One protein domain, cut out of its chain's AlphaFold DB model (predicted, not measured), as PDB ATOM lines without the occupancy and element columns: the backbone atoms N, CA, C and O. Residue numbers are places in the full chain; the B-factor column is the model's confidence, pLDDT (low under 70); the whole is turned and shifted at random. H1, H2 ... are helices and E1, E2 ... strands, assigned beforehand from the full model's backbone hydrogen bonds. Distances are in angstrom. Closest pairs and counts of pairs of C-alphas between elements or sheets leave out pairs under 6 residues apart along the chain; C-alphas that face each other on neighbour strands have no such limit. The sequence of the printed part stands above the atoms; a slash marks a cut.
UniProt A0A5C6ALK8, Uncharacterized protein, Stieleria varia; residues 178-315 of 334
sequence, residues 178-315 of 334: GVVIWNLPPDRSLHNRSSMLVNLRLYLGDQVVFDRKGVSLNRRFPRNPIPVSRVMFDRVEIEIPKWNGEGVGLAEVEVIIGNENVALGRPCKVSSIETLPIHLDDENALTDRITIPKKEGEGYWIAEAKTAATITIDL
ATOM      1  N   GLY A 178      11.187 -10.931  -3.182       95.62
ATOM      2  CA  GLY A 178      11.791 -11.747  -4.222       95.62
ATOM      3  C   GLY A 178      11.174 -13.126  -4.330       95.62
ATOM      4  O   GLY A 178      10.526 -13.613  -3.407       95.62
ATOM      5  N   VAL A 179      11.422 -13.757  -5.469       97.69
ATOM      6  CA  VAL A 179      11.160 -15.181  -5.673       97.69
ATOM      7  C   VAL A 179      12.499 -15.898  -5.607       97.69
ATOM      8  O   VAL A 179      13.458 -15.467  -6.245       97.69
ATOM      9  N   VAL A 180      12.601 -16.965  -4.826       97.94
ATOM     10  CA  VAL A 180      13.811 -17.784  -4.730       97.94
ATOM     11  C   VAL A 180      13.510 -19.135  -5.340       97.94
ATOM     12  O   VAL A 180      12.602 -19.828  -4.899       97.94
ATOM     13  N   ILE A 181      14.282 -19.512  -6.352       97.31
ATOM     14  CA  ILE A 181      14.161 -20.819  -6.991       97.31
ATOM     15  C   ILE A 181      15.306 -21.701  -6.504       97.31
ATOM     16  O   ILE A 181      16.478 -21.360  -6.687       97.31
ATOM     17  N   TRP A 182      14.970 -22.837  -5.905       95.12
ATOM     18  CA  TRP A 182      15.915 -23.877  -5.526       95.12
ATOM     19  C   TRP A 182      15.997 -24.908  -6.644       95.12
ATOM     20  O   TRP A 182      15.102 -25.719  -6.859       95.12
ATOM     21  N   ASN A 183      17.074 -24.828  -7.413       91.56
ATOM     22  CA  ASN A 183      17.333 -25.691  -8.552       91.56
ATOM     23  C   ASN A 183      17.921 -27.029  -8.096       91.56
ATOM     24  O   ASN A 183      18.722 -27.063  -7.157       91.56
ATOM     25  N   LEU A 184      17.591 -28.112  -8.801       86.81
ATOM     26  CA  LEU A 184      18.203 -29.406  -8.525       86.81
ATOM     27  C   LEU A 184      19.696 -29.396  -8.891       86.81
ATOM     28  O   LEU A 184      20.081 -28.850  -9.941       86.81
ATOM     29  N   PRO A 185      20.559 -29.973  -8.031       72.31
ATOM     30  CA  PRO A 185      21.974 -30.079  -8.321       72.31
ATOM     31  C   PRO A 185      22.190 -31.003  -9.528       72.31
ATOM     32  O   PRO A 185      21.487 -31.993  -9.698       72.31
ATOM     33  N   PRO A 186      23.198 -30.728 -10.367       64.25
ATOM     34  CA  PRO A 186      23.475 -31.525 -11.558       64.25
ATOM     35  C   PRO A 186      24.144 -32.885 -11.274       64.25
ATOM     36  O   PRO A 186      24.552 -33.552 -12.223       64.25
ATOM     37  N   ASP A 187      24.322 -33.271 -10.004       65.12
ATOM     38  CA  ASP A 187      24.951 -34.542  -9.628       65.12
ATOM     39  C   ASP A 187      24.011 -35.729  -9.922       65.12
ATOM     40  O   ASP A 187      22.790 -35.643  -9.806       65.12
ATOM     41  N   ARG A 188      24.597 -36.840 -10.369       53.94
ATOM     42  CA  ARG A 188      23.942 -37.956 -11.065       53.94
ATOM     43  C   ARG A 188      22.996 -38.785 -10.195       53.94
ATOM     44  O   ARG A 188      22.293 -39.623 -10.747       53.94
ATOM     45  N   SER A 189      22.972 -38.588  -8.879       60.78
ATOM     46  CA  SER A 189      22.170 -39.407  -7.962       60.78
ATOM     47  C   SER A 189      20.669 -39.088  -7.964       60.78
ATOM     48  O   SER A 189      19.907 -39.913  -7.479       60.78
ATOM     49  N   LEU A 190      20.235 -37.940  -8.506       61.03
ATOM     50  CA  LEU A 190      18.839 -37.467  -8.432       61.03
ATOM     51  C   LEU A 190      18.265 -37.064  -9.811       61.03
ATOM     52  O   LEU A 190      17.651 -36.014  -9.958       61.03
ATOM     53  N   HIS A 191      18.459 -37.911 -10.833       65.19
ATOM     54  CA  HIS A 191      17.848 -37.842 -12.184       65.19
ATOM     55  C   HIS A 191      18.495 -36.952 -13.270       65.19
ATOM     56  O   HIS A 191      17.942 -36.853 -14.364       65.19
ATOM     57  N   ASN A 192      19.668 -36.333 -13.056       78.75
ATOM     58  CA  ASN A 192      20.335 -35.496 -14.084       78.75
ATOM     59  C   ASN A 192      19.373 -34.457 -14.719       78.75
ATOM     60  O   ASN A 192      19.319 -34.280 -15.941       78.75
ATOM     61  N   ARG A 193      18.574 -33.790 -13.878       83.56
ATOM     62  CA  ARG A 193      17.624 -32.732 -14.255       83.56
ATOM     63  C   ARG A 193      18.074 -31.426 -13.624       83.56
ATOM     64  O   ARG A 193      18.412 -31.389 -12.447       83.56
ATOM     65  N   SER A 194      18.121 -30.349 -14.400       86.75
ATOM     66  CA  SER A 194      18.485 -29.034 -13.866       86.75
ATOM     67  C   SER A 194      17.966 -27.933 -14.772       86.75
ATOM     68  O   SER A 194      18.241 -27.915 -15.975       86.75
ATOM     69  N   SER A 195      17.240 -26.985 -14.195       93.19
ATOM     70  CA  SER A 195      16.677 -25.846 -14.915       93.19
ATOM     71  C   SER A 195      17.776 -24.819 -15.214       93.19
ATOM     72  O   SER A 195      18.636 -24.557 -14.375       93.19
ATOM     73  N   MET A 196      17.802 -24.249 -16.420       94.81
ATOM     74  CA  MET A 196      18.844 -23.292 -16.835       94.81
ATOM     75  C   MET A 196      18.318 -21.874 -16.994       94.81
ATOM     76  O   MET A 196      19.039 -20.924 -16.700       94.81
ATOM     77  N   LEU A 197      17.103 -21.732 -17.511       96.88
ATOM     78  CA  LEU A 197      16.495 -20.445 -17.806       96.88
ATOM     79  C   LEU A 197      15.032 -20.492 -17.403       96.88
ATOM     80  O   LEU A 197      14.359 -21.478 -17.706       96.88
ATOM     81  N   VAL A 198      14.552 -19.412 -16.792       98.12
ATOM     82  CA  VAL A 198      13.138 -19.237 -16.463       98.12
ATOM     83  C   VAL A 198      12.599 -17.892 -16.943       98.12
ATOM     84  O   VAL A 198      13.330 -16.900 -17.019       98.12
ATOM     85  N   ASN A 199      11.304 -17.850 -17.235       98.44
ATOM     86  CA  ASN A 199      10.524 -16.622 -17.306       98.44
ATOM     87  C   ASN A 199       9.635 -16.562 -16.062       98.44
ATOM     88  O   ASN A 199       8.952 -17.532 -15.747       98.44
ATOM     89  N   LEU A 200       9.653 -15.435 -15.361       98.38
ATOM     90  CA  LEU A 200       8.888 -15.207 -14.141       98.38
ATOM     91  C   LEU A 200       7.801 -14.168 -14.410       98.38
ATOM     92  O   LEU A 200       8.119 -13.042 -14.799       98.38
ATOM     93  N   ARG A 201       6.543 -14.517 -14.139       98.50
ATOM     94  CA  ARG A 201       5.411 -13.585 -14.151       98.50
ATOM     95  C   ARG A 201       4.719 -13.574 -12.799       98.50
ATOM     96  O   ARG A 201       4.529 -14.619 -12.184       98.50
ATOM     97  N   LEU A 202       4.329 -12.390 -12.345       98.25
ATOM     98  CA  LEU A 202       3.533 -12.208 -11.132       98.25
ATOM     99  C   LEU A 202       2.189 -11.605 -11.512       98.25
ATOM    100  O   LEU A 202       2.133 -10.673 -12.323       98.25
ATOM    101  N   TYR A 203       1.124 -12.118 -10.904       98.19
ATOM    102  CA  TYR A 203      -0.242 -11.701 -11.183       98.19
ATOM    103  C   TYR A 203      -0.913 -11.126  -9.943       98.19
ATOM    104  O   TYR A 203      -0.653 -11.571  -8.829       98.19
ATOM    105  N   LEU A 204      -1.792 -10.152 -10.157       96.06
ATOM    106  CA  LEU A 204      -2.800  -9.731  -9.193       96.06
ATOM    107  C   LEU A 204      -4.167  -9.983  -9.833       96.06
ATOM    108  O   LEU A 204      -4.568  -9.267 -10.756       96.06
ATOM    109  N   GLY A 205      -4.846 -11.043  -9.400       94.69
ATOM    110  CA  GLY A 205      -5.975 -11.603 -10.136       94.69
ATOM    111  C   GLY A 205      -5.541 -12.055 -11.534       94.69
ATOM    112  O   GLY A 205      -4.667 -12.909 -11.682       94.69
ATOM    113  N   ASP A 206      -6.125 -11.459 -12.572       96.44
ATOM    114  CA  ASP A 206      -5.820 -11.794 -13.971       96.44
ATOM    115  C   ASP A 206      -4.816 -10.834 -14.628       96.44
ATOM    116  O   ASP A 206      -4.420 -11.025 -15.777       96.44
ATOM    117  N   GLN A 207      -4.368  -9.806 -13.907       97.88
ATOM    118  CA  GLN A 207      -3.435  -8.817 -14.434       97.88
ATOM    119  C   GLN A 207      -1.986  -9.220 -14.154       97.88
ATOM    120  O   GLN A 207      -1.617  -9.439 -13.003       97.88
ATOM    121  N   VAL A 208      -1.139  -9.219 -15.186       97.94
ATOM    122  CA  VAL A 208       0.320  -9.310 -15.023       97.94
ATOM    123  C   VAL A 208       0.836  -7.989 -14.452       97.94
ATOM    124  O   VAL A 208       0.734  -6.945 -15.098       97.94
ATOM    125  N   VAL A 209       1.397  -8.034 -13.246       97.25
ATOM    126  CA  VAL A 209       1.968  -6.862 -12.556       97.25
ATOM    127  C   VAL A 209       3.497  -6.832 -12.608       97.25
ATOM    128  O   VAL A 209       4.105  -5.796 -12.351       97.25
ATOM    129  N   PHE A 210       4.122  -7.954 -12.964       97.50
ATOM    130  CA  PHE A 210       5.561  -8.085 -13.173       97.50
ATOM    131  C   PHE A 210       5.834  -9.201 -14.186       97.50
ATOM    132  O   PHE A 210       5.240 -10.272 -14.089       97.50
ATOM    133  N   ASP A 211       6.747  -8.966 -15.128       97.94
ATOM    134  CA  ASP A 211       7.203  -9.953 -16.112       97.94
ATOM    135  C   ASP A 211       8.716  -9.812 -16.301       97.94
ATOM    136  O   ASP A 211       9.225  -8.726 -16.597       97.94
ATOM    137  N   ARG A 212       9.446 -10.911 -16.119       97.94
ATOM    138  CA  ARG A 212      10.888 -10.983 -16.337       97.94
ATOM    139  C   ARG A 212      11.239 -12.263 -17.075       97.94
ATOM    140  O   ARG A 212      11.162 -13.357 -16.525       97.94
ATOM    141  N   LYS A 213      11.702 -12.115 -18.312       98.06
ATOM    142  CA  LYS A 213      12.084 -13.229 -19.188       98.06
ATOM    143  C   LYS A 213      13.585 -13.481 -19.147       98.06
ATOM    144  O   LYS A 213      14.362 -12.565 -18.878       98.06
ATOM    145  N   GLY A 214      13.999 -14.704 -19.468       97.44
ATOM    146  CA  GLY A 214      15.418 -14.993 -19.683       97.44
ATOM    147  C   GLY A 214      16.266 -15.053 -18.410       97.44
ATOM    148  O   GLY A 214      17.465 -14.794 -18.481       97.44
ATOM    149  N   VAL A 215      15.681 -15.340 -17.244       97.69
ATOM    150  CA  VAL A 215      16.428 -15.384 -15.982       97.69
ATOM    151  C   VAL A 215      17.258 -16.663 -15.922       97.69
ATOM    152  O   VAL A 215      16.719 -17.760 -15.808       97.69
ATOM    153  N   SER A 216      18.580 -16.519 -15.995       96.88
ATOM    154  CA  SER A 216      19.516 -17.638 -15.877       96.88
ATOM    155  C   SER A 216      19.593 -18.152 -14.440       96.88
ATOM    156  O   SER A 216      19.872 -17.380 -13.523       96.88
ATOM    157  N   LEU A 217      19.424 -19.460 -14.258       94.94
ATOM    158  CA  LEU A 217      19.648 -20.135 -12.983       94.94
ATOM    159  C   LEU A 217      21.091 -20.634 -12.900       94.94
ATOM    160  O   LEU A 217      21.605 -21.301 -13.803       94.94
ATOM    161  N   ASN A 218      21.762 -20.317 -11.798       90.88
ATOM    162  CA  ASN A 218      23.089 -20.822 -11.515       90.88
ATOM    163  C   ASN A 218      22.993 -22.294 -11.106       90.88
ATOM    164  O   ASN A 218      22.322 -22.650 -10.149       90.88
ATOM    165  N   ARG A 219      23.689 -23.166 -11.833       84.94
ATOM    166  CA  ARG A 219      23.689 -24.612 -11.566       84.94
ATOM    167  C   ARG A 219      24.690 -25.036 -10.495       84.94
ATOM    168  O   ARG A 219      24.637 -26.164 -10.026       84.94
ATOM    169  N   ARG A 220      25.639 -24.159 -10.150       84.50
ATOM    170  CA  ARG A 220      26.628 -24.413  -9.091       84.50
ATOM    171  C   ARG A 220      26.077 -24.097  -7.705       84.50
ATOM    172  O   ARG A 220      26.597 -24.616  -6.727       84.50
ATOM    173  N   PHE A 221      25.044 -23.258  -7.631       88.31
ATOM    174  CA  PHE A 221      24.379 -22.894  -6.388       88.31
ATOM    175  C   PHE A 221      22.886 -23.196  -6.524       88.31
ATOM    176  O   PHE A 221      22.241 -22.598  -7.381       88.31
ATOM    177  N   PRO A 222      22.318 -24.094  -5.703       88.25
ATOM    178  CA  PRO A 222      20.915 -24.475  -5.840       88.25
ATOM    179  C   PRO A 222      19.988 -23.273  -5.619       88.25
ATOM    180  O   PRO A 222      19.012 -23.109  -6.341       88.25
ATOM    181  N   ARG A 223      20.336 -22.367  -4.700       94.81
ATOM    182  CA  ARG A 223      19.542 -21.180  -4.375       94.81
ATOM    183  C   ARG A 223      19.736 -20.045  -5.383       94.81
ATOM    184  O   ARG A 223      20.820 -19.466  -5.463       94.81
ATOM    185  N   ASN A 224      18.666 -19.657  -6.070       96.81
ATOM    186  CA  ASN A 224      18.664 -18.597  -7.078       96.81
ATOM    187  C   ASN A 224      17.643 -17.500  -6.727       96.81
ATOM    188  O   ASN A 224      16.471 -17.625  -7.082       96.81
ATOM    189  N   PRO A 225      18.053 -16.428  -6.020       97.00
ATOM    190  CA  PRO A 225      17.165 -15.315  -5.708       97.00
ATOM    191  C   PRO A 225      16.928 -14.428  -6.937       97.00
ATOM    192  O   PRO A 225      17.866 -13.983  -7.602       97.00
ATOM    193  N   ILE A 226      15.662 -14.125  -7.204       97.00
ATOM    194  CA  ILE A 226      15.199 -13.250  -8.276       97.00
ATOM    195  C   ILE A 226      14.504 -12.052  -7.619       97.00
ATOM    196  O   ILE A 226      13.393 -12.200  -7.103       97.00
ATOM    197  N   PRO A 227      15.127 -10.861  -7.607       95.25
ATOM    198  CA  PRO A 227      14.485  -9.674  -7.061       95.25
ATOM    199  C   PRO A 227      13.285  -9.285  -7.927       95.25
ATOM    200  O   PRO A 227      13.363  -9.334  -9.163       95.25
ATOM    201  N   VAL A 228      12.198  -8.870  -7.277       94.25
ATOM    202  CA  VAL A 228      10.965  -8.425  -7.939       94.25
ATOM    203  C   VAL A 228      10.572  -7.027  -7.455       94.25
ATOM    204  O   VAL A 228      10.999  -6.574  -6.392       94.25
ATOM    205  N   SER A 229       9.790  -6.300  -8.253       88.69
ATOM    206  CA  SER A 229       9.308  -4.968  -7.867       88.69
ATOM    207  C   SER A 229       8.357  -5.046  -6.674       88.69
ATOM    208  O   SER A 229       7.624  -6.021  -6.546       88.69
ATOM    209  N   ARG A 230       8.300  -3.984  -5.857       88.06
ATOM    210  CA  ARG A 230       7.377  -3.827  -4.712       88.06
ATOM    211  C   ARG A 230       5.924  -3.597  -5.137       88.06
ATOM    212  O   ARG A 230       5.305  -2.605  -4.764       88.06
ATOM    213  N   VAL A 231       5.403  -4.505  -5.946       91.44
ATOM    214  CA  VAL A 231       4.006  -4.565  -6.373       91.44
ATOM    215  C   VAL A 231       3.350  -5.747  -5.675       91.44
ATOM    216  O   VAL A 231       3.991  -6.776  -5.475       91.44
ATOM    217  N   MET A 232       2.091  -5.592  -5.273       94.12
ATOM    218  CA  MET A 232       1.323  -6.698  -4.707       94.12
ATOM    219  C   MET A 232       0.966  -7.690  -5.816       94.12
ATOM    220  O   MET A 232       0.553  -7.281  -6.899       94.12
ATOM    221  N   PHE A 233       1.085  -8.979  -5.518       96.69
ATOM    222  CA  PHE A 233       0.672 -10.083  -6.378       96.69
ATOM    223  C   PHE A 233       0.105 -11.207  -5.512       96.69
ATOM    224  O   PHE A 233       0.477 -11.332  -4.347       96.69
ATOM    225  N   ASP A 234      -0.797 -12.003  -6.070       96.69
ATOM    226  CA  ASP A 234      -1.431 -13.158  -5.434       96.69
ATOM    227  C   ASP A 234      -1.079 -14.487  -6.114       96.69
ATOM    228  O   ASP A 234      -1.327 -15.551  -5.546       96.69
ATOM    229  N   ARG A 235      -0.441 -14.441  -7.288       97.81
ATOM    230  CA  ARG A 235      -0.026 -15.635  -8.026       97.81
ATOM    231  C   ARG A 235       1.337 -15.456  -8.683       97.81
ATOM    232  O   ARG A 235       1.655 -14.389  -9.211       97.81
ATOM    233  N   VAL A 236       2.123 -16.528  -8.669       98.12
ATOM    234  CA  VAL A 236       3.447 -16.615  -9.300       98.12
ATOM    235  C   VAL A 236       3.398 -17.653 -10.408       98.12
ATOM    236  O   VAL A 236       2.957 -18.768 -10.166       98.12
ATOM    237  N   GLU A 237       3.860 -17.306 -11.604       98.44
ATOM    238  CA  GLU A 237       4.023 -18.231 -12.726       98.44
ATOM    239  C   GLU A 237       5.494 -18.281 -13.137       98.44
ATOM    240  O   GLU A 237       6.129 -17.246 -13.356       98.44
ATOM    241  N   ILE A 238       6.034 -19.489 -13.242       98.38
ATOM    242  CA  ILE A 238       7.409 -19.754 -13.658       98.38
ATOM    243  C   ILE A 238       7.351 -20.664 -14.875       98.38
ATOM    244  O   ILE A 238       6.952 -21.819 -14.777       98.38
ATOM    245  N   GLU A 239       7.774 -20.150 -16.021       98.25
ATOM    246  CA  GLU A 239       7.948 -20.921 -17.250       98.25
ATOM    247  C   GLU A 239       9.426 -21.292 -17.391       98.25
ATOM    248  O   GLU A 239      10.301 -20.439 -17.238       98.25
ATOM    249  N   ILE A 240       9.724 -22.548 -17.707       97.44
ATOM    250  CA  ILE A 240      11.085 -23.086 -17.772       97.44
ATOM    251  C   ILE A 240      11.362 -23.558 -19.205       97.44
ATOM    252  O   ILE A 240      11.211 -24.741 -19.517       97.44
ATOM    253  N   PRO A 241      11.768 -22.649 -20.110       95.94
ATOM    254  CA  PRO A 241      11.971 -22.980 -21.521       95.94
ATOM    255  C   PRO A 241      13.314 -23.669 -21.809       95.94
ATOM    256  O   PRO A 241      13.524 -24.141 -22.924       95.94
ATOM    257  N   LYS A 242      14.262 -23.695 -20.857       95.38
ATOM    258  CA  LYS A 242      15.576 -24.323 -21.061       95.38
ATOM    259  C   LYS A 242      16.082 -25.024 -19.807       95.38
ATOM    260  O   LYS A 242      16.122 -24.439 -18.725       95.38
ATOM    261  N   TRP A 243      16.578 -26.241 -19.996       93.56
ATOM    262  CA  TRP A 243      17.151 -27.102 -18.964       93.56
ATOM    263  C   TRP A 243      18.417 -27.803 -19.476       93.56
ATOM    264  O   TRP A 243      18.777 -27.709 -20.651       93.56
ATOM    265  N   ASN A 244      19.106 -28.497 -18.574       89.12
ATOM    266  CA  ASN A 244      20.232 -29.370 -18.865       89.12
ATOM    267  C   ASN A 244      19.906 -30.804 -18.452       89.12
ATOM    268  O   ASN A 244      19.350 -31.026 -17.380       89.12
ATOM    269  N   GLY A 245      20.393 -31.760 -19.242       87.81
ATOM    270  CA  GLY A 245      20.204 -33.179 -18.981       87.81
ATOM    271  C   GLY A 245      18.880 -33.647 -19.561       87.81
ATOM    272  O   GLY A 245      18.532 -33.273 -20.681       87.81
ATOM    273  N   GLU A 246      18.155 -34.476 -18.828       86.38
ATOM    274  CA  GLU A 246      16.990 -35.169 -19.384       86.38
ATOM    275  C   GLU A 246      15.687 -34.341 -19.344       86.38
ATOM    276  O   GLU A 246      14.746 -34.634 -20.080       86.38
ATOM    277  N   GLY A 247      15.639 -33.258 -18.564       88.69
ATOM    278  CA  GLY A 247      14.427 -32.456 -18.368       88.69
ATOM    279  C   GLY A 247      14.557 -31.391 -17.280       88.69
ATOM    280  O   GLY A 247      15.639 -31.156 -16.728       88.69
ATOM    281  N   VAL A 248      13.424 -30.758 -16.987       91.19
ATOM    282  CA  VAL A 248      13.258 -29.748 -15.939       91.19
ATOM    283  C   VAL A 248      13.141 -30.418 -14.571       91.19
ATOM    284  O   VAL A 248      12.494 -31.452 -14.432       91.19
ATOM    285  N   GLY A 249      13.735 -29.797 -13.556       90.31
ATOM    286  CA  GLY A 249      13.502 -30.174 -12.169       90.31
ATOM    287  C   GLY A 249      13.896 -29.059 -11.212       90.31
ATOM    288  O   GLY A 249      14.826 -28.295 -11.498       90.31
ATOM    289  N   LEU A 250      13.158 -28.953 -10.112       92.25
ATOM    290  CA  LEU A 250      13.330 -27.969  -9.044       92.25
ATOM    291  C   LEU A 250      13.041 -28.631  -7.692       92.25
ATOM    292  O   LEU A 250      12.216 -29.535  -7.621       92.25
ATOM    293  N   ALA A 251      13.711 -28.167  -6.641       90.94
ATOM    294  CA  ALA A 251      13.451 -28.602  -5.272       90.94
ATOM    295  C   ALA A 251      12.314 -27.782  -4.647       90.94
ATOM    296  O   ALA A 251      11.280 -28.328  -4.319       90.94
ATOM    297  N   GLU A 252      12.472 -26.459  -4.589       94.25
ATOM    298  CA  GLU A 252      11.584 -25.551  -3.848       94.25
ATOM    299  C   GLU A 252      11.471 -24.206  -4.586       94.25
ATOM    300  O   GLU A 252      12.404 -23.750  -5.261       94.25
ATOM    301  N   VAL A 253      10.340 -23.530  -4.421       97.00
ATOM    302  CA  VAL A 253      10.101 -22.151  -4.833       97.00
ATOM    303  C   VAL A 253       9.601 -21.363  -3.629       97.00
ATOM    304  O   VAL A 253       8.494 -21.560  -3.138       97.00
ATOM    305  N   GLU A 254      10.399 -20.397  -3.193       97.62
ATOM    306  CA  GLU A 254      10.032 -19.512  -2.094       97.62
ATOM    307  C   GLU A 254       9.566 -18.161  -2.639       97.62
ATOM    308  O   GLU A 254      10.156 -17.603  -3.571       97.62
ATOM    309  N   VAL A 255       8.547 -17.585  -2.007       97.12
ATOM    310  CA  VAL A 255       8.154 -16.189  -2.225       97.12
ATOM    311  C   VAL A 255       8.440 -15.436  -0.942       97.12
ATOM    312  O   VAL A 255       7.739 -15.600   0.051       97.12
ATOM    313  N   ILE A 256       9.490 -14.623  -0.960       96.56
ATOM    314  CA  ILE A 256       9.984 -13.930   0.225       96.56
ATOM    315  C   ILE A 256       9.356 -12.544   0.302       96.56
ATOM    316  O   ILE A 256       9.540 -11.739  -0.612       96.56
ATOM    317  N   ILE A 257       8.651 -12.265   1.400       93.88
ATOM    318  CA  ILE A 257       8.153 -10.931   1.757       93.88
ATOM    319  C   ILE A 257       8.719 -10.570   3.133       93.88
ATOM    320  O   ILE A 257       8.314 -11.124   4.154       93.88
ATOM    321  N   GLY A 258       9.681  -9.647   3.173       90.50
ATOM    322  CA  GLY A 258      10.466  -9.392   4.378       90.50
ATOM    323  C   GLY A 258      11.338 -10.603   4.705       90.50
ATOM    324  O   GLY A 258      12.270 -10.901   3.967       90.50
ATOM    325  N   ASN A 259      11.012 -11.304   5.793       90.25
ATOM    326  CA  ASN A 259      11.730 -12.502   6.246       90.25
ATOM    327  C   ASN A 259      10.883 -13.785   6.155       90.25
ATOM    328  O   ASN A 259      11.293 -14.823   6.671       90.25
ATOM    329  N   GLU A 260       9.695 -13.721   5.552       92.81
ATOM    330  CA  GLU A 260       8.747 -14.837   5.508       92.81
ATOM    331  C   GLU A 260       8.642 -15.426   4.098       92.81
ATOM    332  O   GLU A 260       8.492 -14.677   3.130       92.81
ATOM    333  N   ASN A 261       8.660 -16.761   3.990       95.12
ATOM    334  CA  ASN A 261       8.257 -17.474   2.777       95.12
ATOM    335  C   ASN A 261       6.727 -17.624   2.749       95.12
ATOM    336  O   ASN A 261       6.168 -18.521   3.379       95.12
ATOM    337  N   VAL A 262       6.038 -16.760   2.004       95.19
ATOM    338  CA  VAL A 262       4.567 -16.780   1.913       95.19
ATOM    339  C   VAL A 262       4.025 -17.862   0.974       95.19
ATOM    340  O   VAL A 262       2.820 -18.131   1.000       95.19
ATOM    341  N   ALA A 263       4.897 -18.486   0.175       95.75
ATOM    342  CA  ALA A 263       4.562 -19.636  -0.660       95.75
ATOM    343  C   ALA A 263       4.564 -20.958   0.119       95.75
ATOM    344  O   ALA A 263       4.026 -21.933  -0.385       95.75
ATOM    345  N   LEU A 264       5.097 -20.990   1.346       94.44
ATOM    346  CA  LEU A 264       5.197 -22.208   2.149       94.44
ATOM    347  C   LEU A 264       3.834 -22.908   2.312       94.44
ATOM    348  O   LEU A 264       2.884 -22.347   2.877       94.44
ATOM    349  N   GLY A 265       3.775 -24.148   1.829       92.00
ATOM    350  CA  GLY A 265       2.610 -25.022   1.819       92.00
ATOM    351  C   GLY A 265       1.482 -24.561   0.899       92.00
ATOM    352  O   GLY A 265       0.356 -25.014   1.096       92.00
ATOM    353  N   ARG A 266       1.716 -23.631  -0.035       92.88
ATOM    354  CA  ARG A 266       0.691 -23.145  -0.970       92.88
ATOM    355  C   ARG A 266       0.529 -24.096  -2.154       92.88
ATOM    356  O   ARG A 266       1.514 -24.658  -2.622       92.88
ATOM    357  N   PRO A 267      -0.693 -24.229  -2.689       90.81
ATOM    358  CA  PRO A 267      -0.930 -25.115  -3.810       90.81
ATOM    359  C   PRO A 267      -0.167 -24.650  -5.038       90.81
ATOM    360  O   PRO A 267      -0.214 -23.479  -5.436       90.81
ATOM    361  N   CYS A 268       0.500 -25.621  -5.643       92.38
ATOM    362  CA  CYS A 268       1.171 -25.480  -6.917       92.38
ATOM    363  C   CYS A 268       0.348 -26.186  -7.993       92.38
ATOM    364  O   CYS A 268      -0.286 -27.204  -7.734       92.38
ATOM    365  N   LYS A 269       0.348 -25.620  -9.196       94.38
ATOM    366  CA  LYS A 269      -0.088 -26.287 -10.421       94.38
ATOM    367  C   LYS A 269       1.094 -26.392 -11.351       94.38
ATOM    368  O   LYS A 269       1.703 -25.366 -11.662       94.38
ATOM    369  N   VAL A 270       1.393 -27.588 -11.826       94.12
ATOM    370  CA  VAL A 270       2.484 -27.808 -12.781       94.12
ATOM    371  C   VAL A 270       1.950 -28.300 -14.124       94.12
ATOM    372  O   VAL A 270       0.883 -28.896 -14.209       94.12
ATOM    373  N   SER A 271       2.670 -28.026 -15.211       93.31
ATOM    374  CA  SER A 271       2.241 -28.420 -16.563       93.31
ATOM    375  C   SER A 271       2.325 -29.925 -16.826       93.31
ATOM    376  O   SER A 271       1.669 -30.418 -17.738       93.31
ATOM    377  N   SER A 272       3.188 -30.628 -16.092       88.56
ATOM    378  CA  SER A 272       3.479 -32.052 -16.266       88.56
ATOM    379  C   SER A 272       4.253 -32.574 -15.058       88.56
ATOM    380  O   SER A 272       5.043 -31.823 -14.474       88.56
ATOM    381  N   ILE A 273       4.105 -33.858 -14.751       87.19
ATOM    382  CA  ILE A 273       4.881 -34.561 -13.726       87.19
ATOM    383  C   ILE A 273       5.393 -35.855 -14.343       87.19
ATOM    384  O   ILE A 273       4.635 -36.578 -14.984       87.19
ATOM    385  N   GLU A 274       6.680 -36.143 -14.180       83.25
ATOM    386  CA  GLU A 274       7.221 -37.437 -14.582       83.25
ATOM    387  C   GLU A 274       6.818 -38.506 -13.559       83.25
ATOM    388  O   GLU A 274       7.241 -38.461 -12.406       83.25
ATOM    389  N   THR A 275       6.016 -39.487 -13.980       73.44
ATOM    390  CA  THR A 275       5.646 -40.618 -13.120       73.44
ATOM    391  C   THR A 275       6.859 -41.521 -12.900       73.44
ATOM    392  O   THR A 275       7.230 -42.318 -13.767       73.44
ATOM    393  N   LEU A 276       7.484 -41.404 -11.730       67.81
ATOM    394  CA  LEU A 276       8.621 -42.228 -11.325       67.81
ATOM    395  C   LEU A 276       8.158 -43.458 -10.513       67.81
ATOM    396  O   LEU A 276       7.135 -43.393  -9.830       67.81
ATOM    397  N   PRO A 277       8.896 -44.591 -10.541       62.09
ATOM    398  CA  PRO A 277       8.514 -45.831  -9.842       62.09
ATOM    399  C   PRO A 277       8.385 -45.695  -8.318       62.09
ATOM    400  O   PRO A 277       7.724 -46.502  -7.667       62.09
ATOM    401  N   ILE A 278       9.045 -44.690  -7.754       58.88
ATOM    402  CA  ILE A 278       8.979 -44.274  -6.358       58.88
ATOM    403  C   ILE A 278       8.281 -42.918  -6.354       58.88
ATOM    404  O   ILE A 278       8.837 -41.935  -6.831       58.88
ATOM    405  N   HIS A 279       7.024 -42.929  -5.915       52.75
ATOM    406  CA  HIS A 279       6.068 -41.822  -5.938       52.75
ATOM    407  C   HIS A 279       6.682 -40.420  -5.842       52.75
ATOM    408  O   HIS A 279       7.206 -40.051  -4.794       52.75
ATOM    409  N   LEU A 280       6.508 -39.626  -6.902       56.38
ATOM    410  CA  LEU A 280       6.783 -38.184  -6.928       56.38
ATOM    411  C   LEU A 280       5.690 -37.416  -7.682       56.38
ATOM    412  O   LEU A 280       5.957 -36.443  -8.380       56.38
ATOM    413  N   ASP A 281       4.438 -37.836  -7.514       58.06
ATOM    414  CA  ASP A 281       3.272 -37.102  -8.014       58.06
ATOM    415  C   ASP A 281       2.852 -36.007  -7.012       58.06
ATOM    416  O   ASP A 281       1.677 -35.900  -6.663       58.06
ATOM    417  N   ASP A 282       3.804 -35.231  -6.481       74.56
ATOM    418  CA  ASP A 282       3.490 -34.158  -5.531       74.56
ATOM    419  C   ASP A 282       3.906 -32.795  -6.080       74.56
ATOM    420  O   ASP A 282       5.019 -32.313  -5.880       74.56
ATOM    421  N   GLU A 283       2.967 -32.144  -6.767       78.62
ATOM    422  CA  GLU A 283       3.096 -30.748  -7.200       78.62
ATOM    423  C   GLU A 283       3.458 -29.824  -6.023       78.62
ATOM    424  O   GLU A 283       4.102 -28.793  -6.223       78.62
ATOM    425  N   ASN A 284       3.107 -30.209  -4.789       82.62
ATOM    426  CA  ASN A 284       3.332 -29.411  -3.588       82.62
ATOM    427  C   ASN A 284       4.755 -29.531  -3.034       82.62
ATOM    428  O   ASN A 284       5.114 -28.720  -2.179       82.62
ATOM    429  N   ALA A 285       5.581 -30.448  -3.558       86.56
ATOM    430  CA  ALA A 285       7.003 -30.542  -3.219       86.56
ATOM    431  C   ALA A 285       7.750 -29.225  -3.491       86.56
ATOM    432  O   ALA A 285       8.740 -28.924  -2.847       86.56
ATOM    433  N   LEU A 286       7.239 -28.391  -4.403       92.44
ATOM    434  CA  LEU A 286       7.803 -27.077  -4.707       92.44
ATOM    435  C   LEU A 286       7.606 -26.029  -3.601       92.44
ATOM    436  O   LEU A 286       8.104 -24.916  -3.751       92.44
ATOM    437  N   THR A 287       6.844 -26.321  -2.549       94.00
ATOM    438  CA  THR A 287       6.569 -25.377  -1.451       94.00
ATOM    439  C   THR A 287       6.596 -26.054  -0.081       94.00
ATOM    440  O   THR A 287       5.957 -25.585   0.866       94.00
ATOM    441  N   ASP A 288       7.282 -27.187   0.043       90.25
ATOM    442  CA  ASP A 288       7.289 -28.029   1.241       90.25
ATOM    443  C   ASP A 288       8.449 -27.719   2.203       90.25
ATOM    444  O   ASP A 288       8.513 -28.309   3.287       90.25
ATOM    445  N   ARG A 289       9.314 -26.748   1.846       91.75
ATOM    446  CA  ARG A 289      10.531 -26.315   2.568       91.75
ATOM    447  C   ARG A 289      11.752 -27.219   2.348       91.75
ATOM    448  O   ARG A 289      12.819 -26.948   2.918       91.75
ATOM    449  N   ILE A 290      11.650 -28.269   1.540       89.31
ATOM    450  CA  ILE A 290      12.755 -29.171   1.224       89.31
ATOM    451  C   ILE A 290      13.565 -28.577   0.073       89.31
ATOM    452  O   ILE A 290      13.324 -28.757  -1.110       89.31
ATOM    453  N   THR A 291      14.615 -27.855   0.443       90.31
ATOM    454  CA  THR A 291      15.481 -27.151  -0.517       90.31
ATOM    455  C   THR A 291      16.629 -28.005  -1.056       90.31
ATOM    456  O   THR A 291      17.252 -27.657  -2.061       90.31
ATOM    457  N   ILE A 292      16.947 -29.105  -0.365       86.31
ATOM    458  CA  ILE A 292      18.024 -30.038  -0.706       86.31
ATOM    459  C   ILE A 292      17.513 -31.465  -0.466       86.31
ATOM    460  O   ILE A 292      17.605 -31.963   0.663       86.31
ATOM    461  N   PRO A 293      16.999 -32.125  -1.513       80.75
ATOM    462  CA  PRO A 293      16.633 -33.535  -1.471       80.75
ATOM    463  C   PRO A 293      17.803 -34.407  -1.019       80.75
ATOM    464  O   PRO A 293      18.933 -34.234  -1.487       80.75
ATOM    465  N   LYS A 294      17.550 -35.356  -0.116       79.62
ATOM    466  CA  LYS A 294      18.585 -36.283   0.377       79.62
ATOM    467  C   LYS A 294      18.472 -37.674  -0.234       79.62
ATOM    468  O   LYS A 294      19.450 -38.423  -0.200       79.62
ATOM    469  N   LYS A 295      17.296 -38.031  -0.749       77.38
ATOM    470  CA  LYS A 295      16.988 -39.333  -1.342       77.38
ATOM    471  C   LYS A 295      16.122 -39.148  -2.582       77.38
ATOM    472  O   LYS A 295      15.431 -38.144  -2.722       77.38
ATOM    473  N   GLU A 296      16.176 -40.132  -3.469       75.38
ATOM    474  CA  GLU A 296      15.244 -40.232  -4.587       75.38
ATOM    475  C   GLU A 296      13.818 -40.350  -4.027       75.38
ATOM    476  O   GLU A 296      13.593 -41.113  -3.084       75.38
ATOM    477  N   GLY A 297      12.878 -39.569  -4.554       72.56
ATOM    478  CA  GLY A 297      11.501 -39.560  -4.056       72.56
ATOM    479  C   GLY A 297      11.143 -38.458  -3.050       72.56
ATOM    480  O   GLY A 297      10.015 -38.444  -2.571       72.56
ATOM    481  N   GLU A 298      12.062 -37.558  -2.680       78.25
ATOM    482  CA  GLU A 298      11.857 -36.629  -1.554       78.25
ATOM    483  C   GLU A 298      12.052 -35.154  -1.927       78.25
ATOM    484  O   GLU A 298      13.180 -34.736  -2.179       78.25
ATOM    485  N   GLY A 299      10.992 -34.343  -1.830       78.38
ATOM    486  CA  GLY A 299      11.108 -32.878  -1.755       78.38
ATOM    487  C   GLY A 299      11.627 -32.206  -3.021       78.38
ATOM    488  O   GLY A 299      12.458 -31.299  -2.968       78.38
ATOM    489  N   TYR A 300      11.215 -32.722  -4.177       85.94
ATOM    490  CA  TYR A 300      11.444 -32.084  -5.461       85.94
ATOM    491  C   TYR A 300      10.361 -32.445  -6.463       85.94
ATOM    492  O   TYR A 300       9.717 -33.487  -6.373       85.94
ATOM    493  N   TRP A 301      10.234 -31.603  -7.478       89.94
ATOM    494  CA  TRP A 301       9.389 -31.841  -8.633       89.94
ATOM    495  C   TRP A 301      10.239 -31.990  -9.900       89.94
ATOM    496  O   TRP A 301      11.215 -31.260 -10.118       89.94
ATOM    497  N   ILE A 302       9.844 -32.936 -10.755       88.69
ATOM    498  CA  ILE A 302      10.428 -33.183 -12.076       88.69
ATOM    499  C   ILE A 302       9.309 -33.167 -13.115       88.69
ATOM    500  O   ILE A 302       8.301 -33.861 -12.979       88.69
ATOM    501  N   ALA A 303       9.513 -32.389 -14.175       89.56
ATOM    502  CA  ALA A 303       8.627 -32.393 -15.332       89.56
ATOM    503  C   ALA A 303       8.923 -33.588 -16.249       89.56
ATOM    504  O   ALA A 303      10.053 -34.085 -16.273       89.56
ATOM    505  N   GLU A 304       7.952 -33.965 -17.083       88.81
ATOM    506  CA  GLU A 304       8.140 -34.993 -18.108       88.81
ATOM    507  C   GLU A 304       9.393 -34.733 -18.959       88.81
ATOM    508  O   GLU A 304       9.713 -33.597 -19.337       88.81
ATOM    509  N   ALA A 305      10.114 -35.808 -19.281       85.38
ATOM    510  CA  ALA A 305      11.370 -35.732 -20.010       85.38
ATOM    511  C   ALA A 305      11.256 -34.922 -21.306       85.38
ATOM    512  O   ALA A 305      10.371 -35.127 -22.134       85.38
ATOM    513  N   LYS A 306      12.228 -34.028 -21.507       85.00
ATOM    514  CA  LYS A 306      12.356 -33.163 -22.688       85.00
ATOM    515  C   LYS A 306      11.162 -32.227 -22.953       85.00
ATOM    516  O   LYS A 306      11.025 -31.744 -24.078       85.00
ATOM    517  N   THR A 307      10.343 -31.927 -21.946       87.56
ATOM    518  CA  THR A 307       9.251 -30.951 -22.055       87.56
ATOM    519  C   THR A 307       9.622 -29.620 -21.403       87.56
ATOM    520  O   THR A 307      10.327 -29.568 -20.393       87.56
ATOM    521  N   ALA A 308       9.166 -28.521 -22.008       92.00
ATOM    522  CA  ALA A 308       9.137 -27.240 -21.316       92.00
ATOM    523  C   ALA A 308       8.054 -27.301 -20.243       92.00
ATOM    524  O   ALA A 308       7.002 -27.902 -20.465       92.00
ATOM    525  N   ALA A 309       8.302 -26.658 -19.108       94.19
ATOM    526  CA  ALA A 309       7.415 -26.790 -17.970       94.19
ATOM    527  C   ALA A 309       6.969 -25.441 -17.415       94.19
ATOM    528  O   ALA A 309       7.699 -24.453 -17.490       94.19
ATOM    529  N   THR A 310       5.759 -25.408 -16.869       96.81
ATOM    530  CA  THR A 310       5.186 -24.232 -16.211       96.81
ATOM    531  C   THR A 310       4.766 -24.599 -14.801       96.81
ATOM    532  O   THR A 310       4.185 -25.659 -14.593       96.81
ATOM    533  N   ILE A 311       5.043 -23.712 -13.851       96.81
ATOM    534  CA  ILE A 311       4.630 -23.809 -12.453       96.81
ATOM    535  C   ILE A 311       3.782 -22.586 -12.149       96.81
ATOM    536  O   ILE A 311       4.166 -21.472 -12.493       96.81
ATOM    537  N   THR A 312       2.656 -22.783 -11.481       97.50
ATOM    538  CA  THR A 312       1.798 -21.715 -10.973       97.50
ATOM    539  C   THR A 312       1.579 -21.908  -9.481       97.50
ATOM    540  O   THR A 312       1.076 -22.948  -9.078       97.50
ATOM    541  N   ILE A 313       1.906 -20.907  -8.670       97.19
ATOM    542  CA  ILE A 313       1.704 -20.919  -7.216       97.19
ATOM    543  C   ILE A 313       0.611 -19.914  -6.874       97.19
ATOM    544  O   ILE A 313       0.747 -18.729  -7.190       97.19
ATOM    545  N   ASP A 314      -0.462 -20.379  -6.233       95.69
ATOM    546  CA  ASP A 314      -1.547 -19.527  -5.737       95.69
ATOM    547  C   ASP A 314      -1.318 -19.188  -4.258       95.69
ATOM    548  O   ASP A 314      -1.509 -20.018  -3.366       95.69
ATOM    549  N   LEU A 315      -0.932 -17.942  -3.981       95.75
ATOM    550  CA  LEU A 315      -0.641 -17.474  -2.623       95.75
ATOM    551  C   LEU A 315      -1.904 -17.296  -1.771       95.75
ATOM    552  O   LEU A 315      -1.803 -17.152  -0.549       95.75
TER     553      LEU A 315
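What this domain is: This is residues 178 to 315 of the 334 residues of an uncharacterized protein of Stieleria varia (UniProt A0A5C6ALK8). Two twisted sheets lie face to face as a sandwich: E3, E2, E5, E8 and E7 make the larger layer, E4, E1 and E6 the smaller, and the strands of the one stand at 32 degrees to those of the other. The short helix H1 packs on the edge strands E6 and E7, and long loops, residues 271 to 282 among them, reach out at one end of the sandwich. The 138 printed residues include, in order, E1, E2, E3, E4, E5, E6, E7, H1 and E8; both sheets are antiparallel, in the orders E3, E2, E5, E8, E7 and E4, E1, E6. The class is mostly strand, though under half of the residues are in named elements; the whole is compact, with a radius of gyration of the C-alphas of 13.8 A and spans of 40 by 27 by 25 A.

How they stand to each other: Start at E1, residues 178 to 183, an inner strand with two antiparallel neighbours: E4, residues 223 to 227, where N 181 and O 224 are 3.0 A apart, and E6, residues 249 to 257, where N 180 and O 254 are 2.8 A apart. In the other sheet, E2, residues 193 to 204, bends by 70 degrees at residue 196 and forms a hairpin with E3, residues 207 to 216; look at N 200 and O 212, 2.8 A apart. E2 is also antiparallel to E5, residues 235 to 245, with N 199 and O 239 2.8 A apart. Next come E8, residues 309 to 314, where N 238 and O 311 are 2.8 A apart, and the edge strand E7, residues 268 to 270, where N 269 and O 312 are 2.8 A apart. H1, residues 283 to 287, is on both sheets; its closest C-alphas to E6 are Leu 286 and Glu 252, 4.2 A apart, and to E7 Asn 284 and Cys 268, 5.6 A. Its O i to N i+4 count within hydrogen-bond range is 0 of 1, its O i to N i+3 count 1 of 2.

Where its parts are: Find C-alpha 178 at (11.791, -11.747, -4.222), where E1 begins. E2 runs 31.2 A from C-alpha 193 at (17.624, -32.732, -14.255); E5 spans 28.9 A, E3 24.6 A and E6 24.3 A. E8 ends at C-alpha 314, (-1.547, -19.527, -5.737).

The domain as a whole: The farthest C-alphas, those of Arg 230 and Pro 277, are 42.3 A apart. The printed part has no cut; the links E7 to H1 and H1 to E8 are long. The model's pLDDT is under 70 at residues 186 to 191 and 276 to 281.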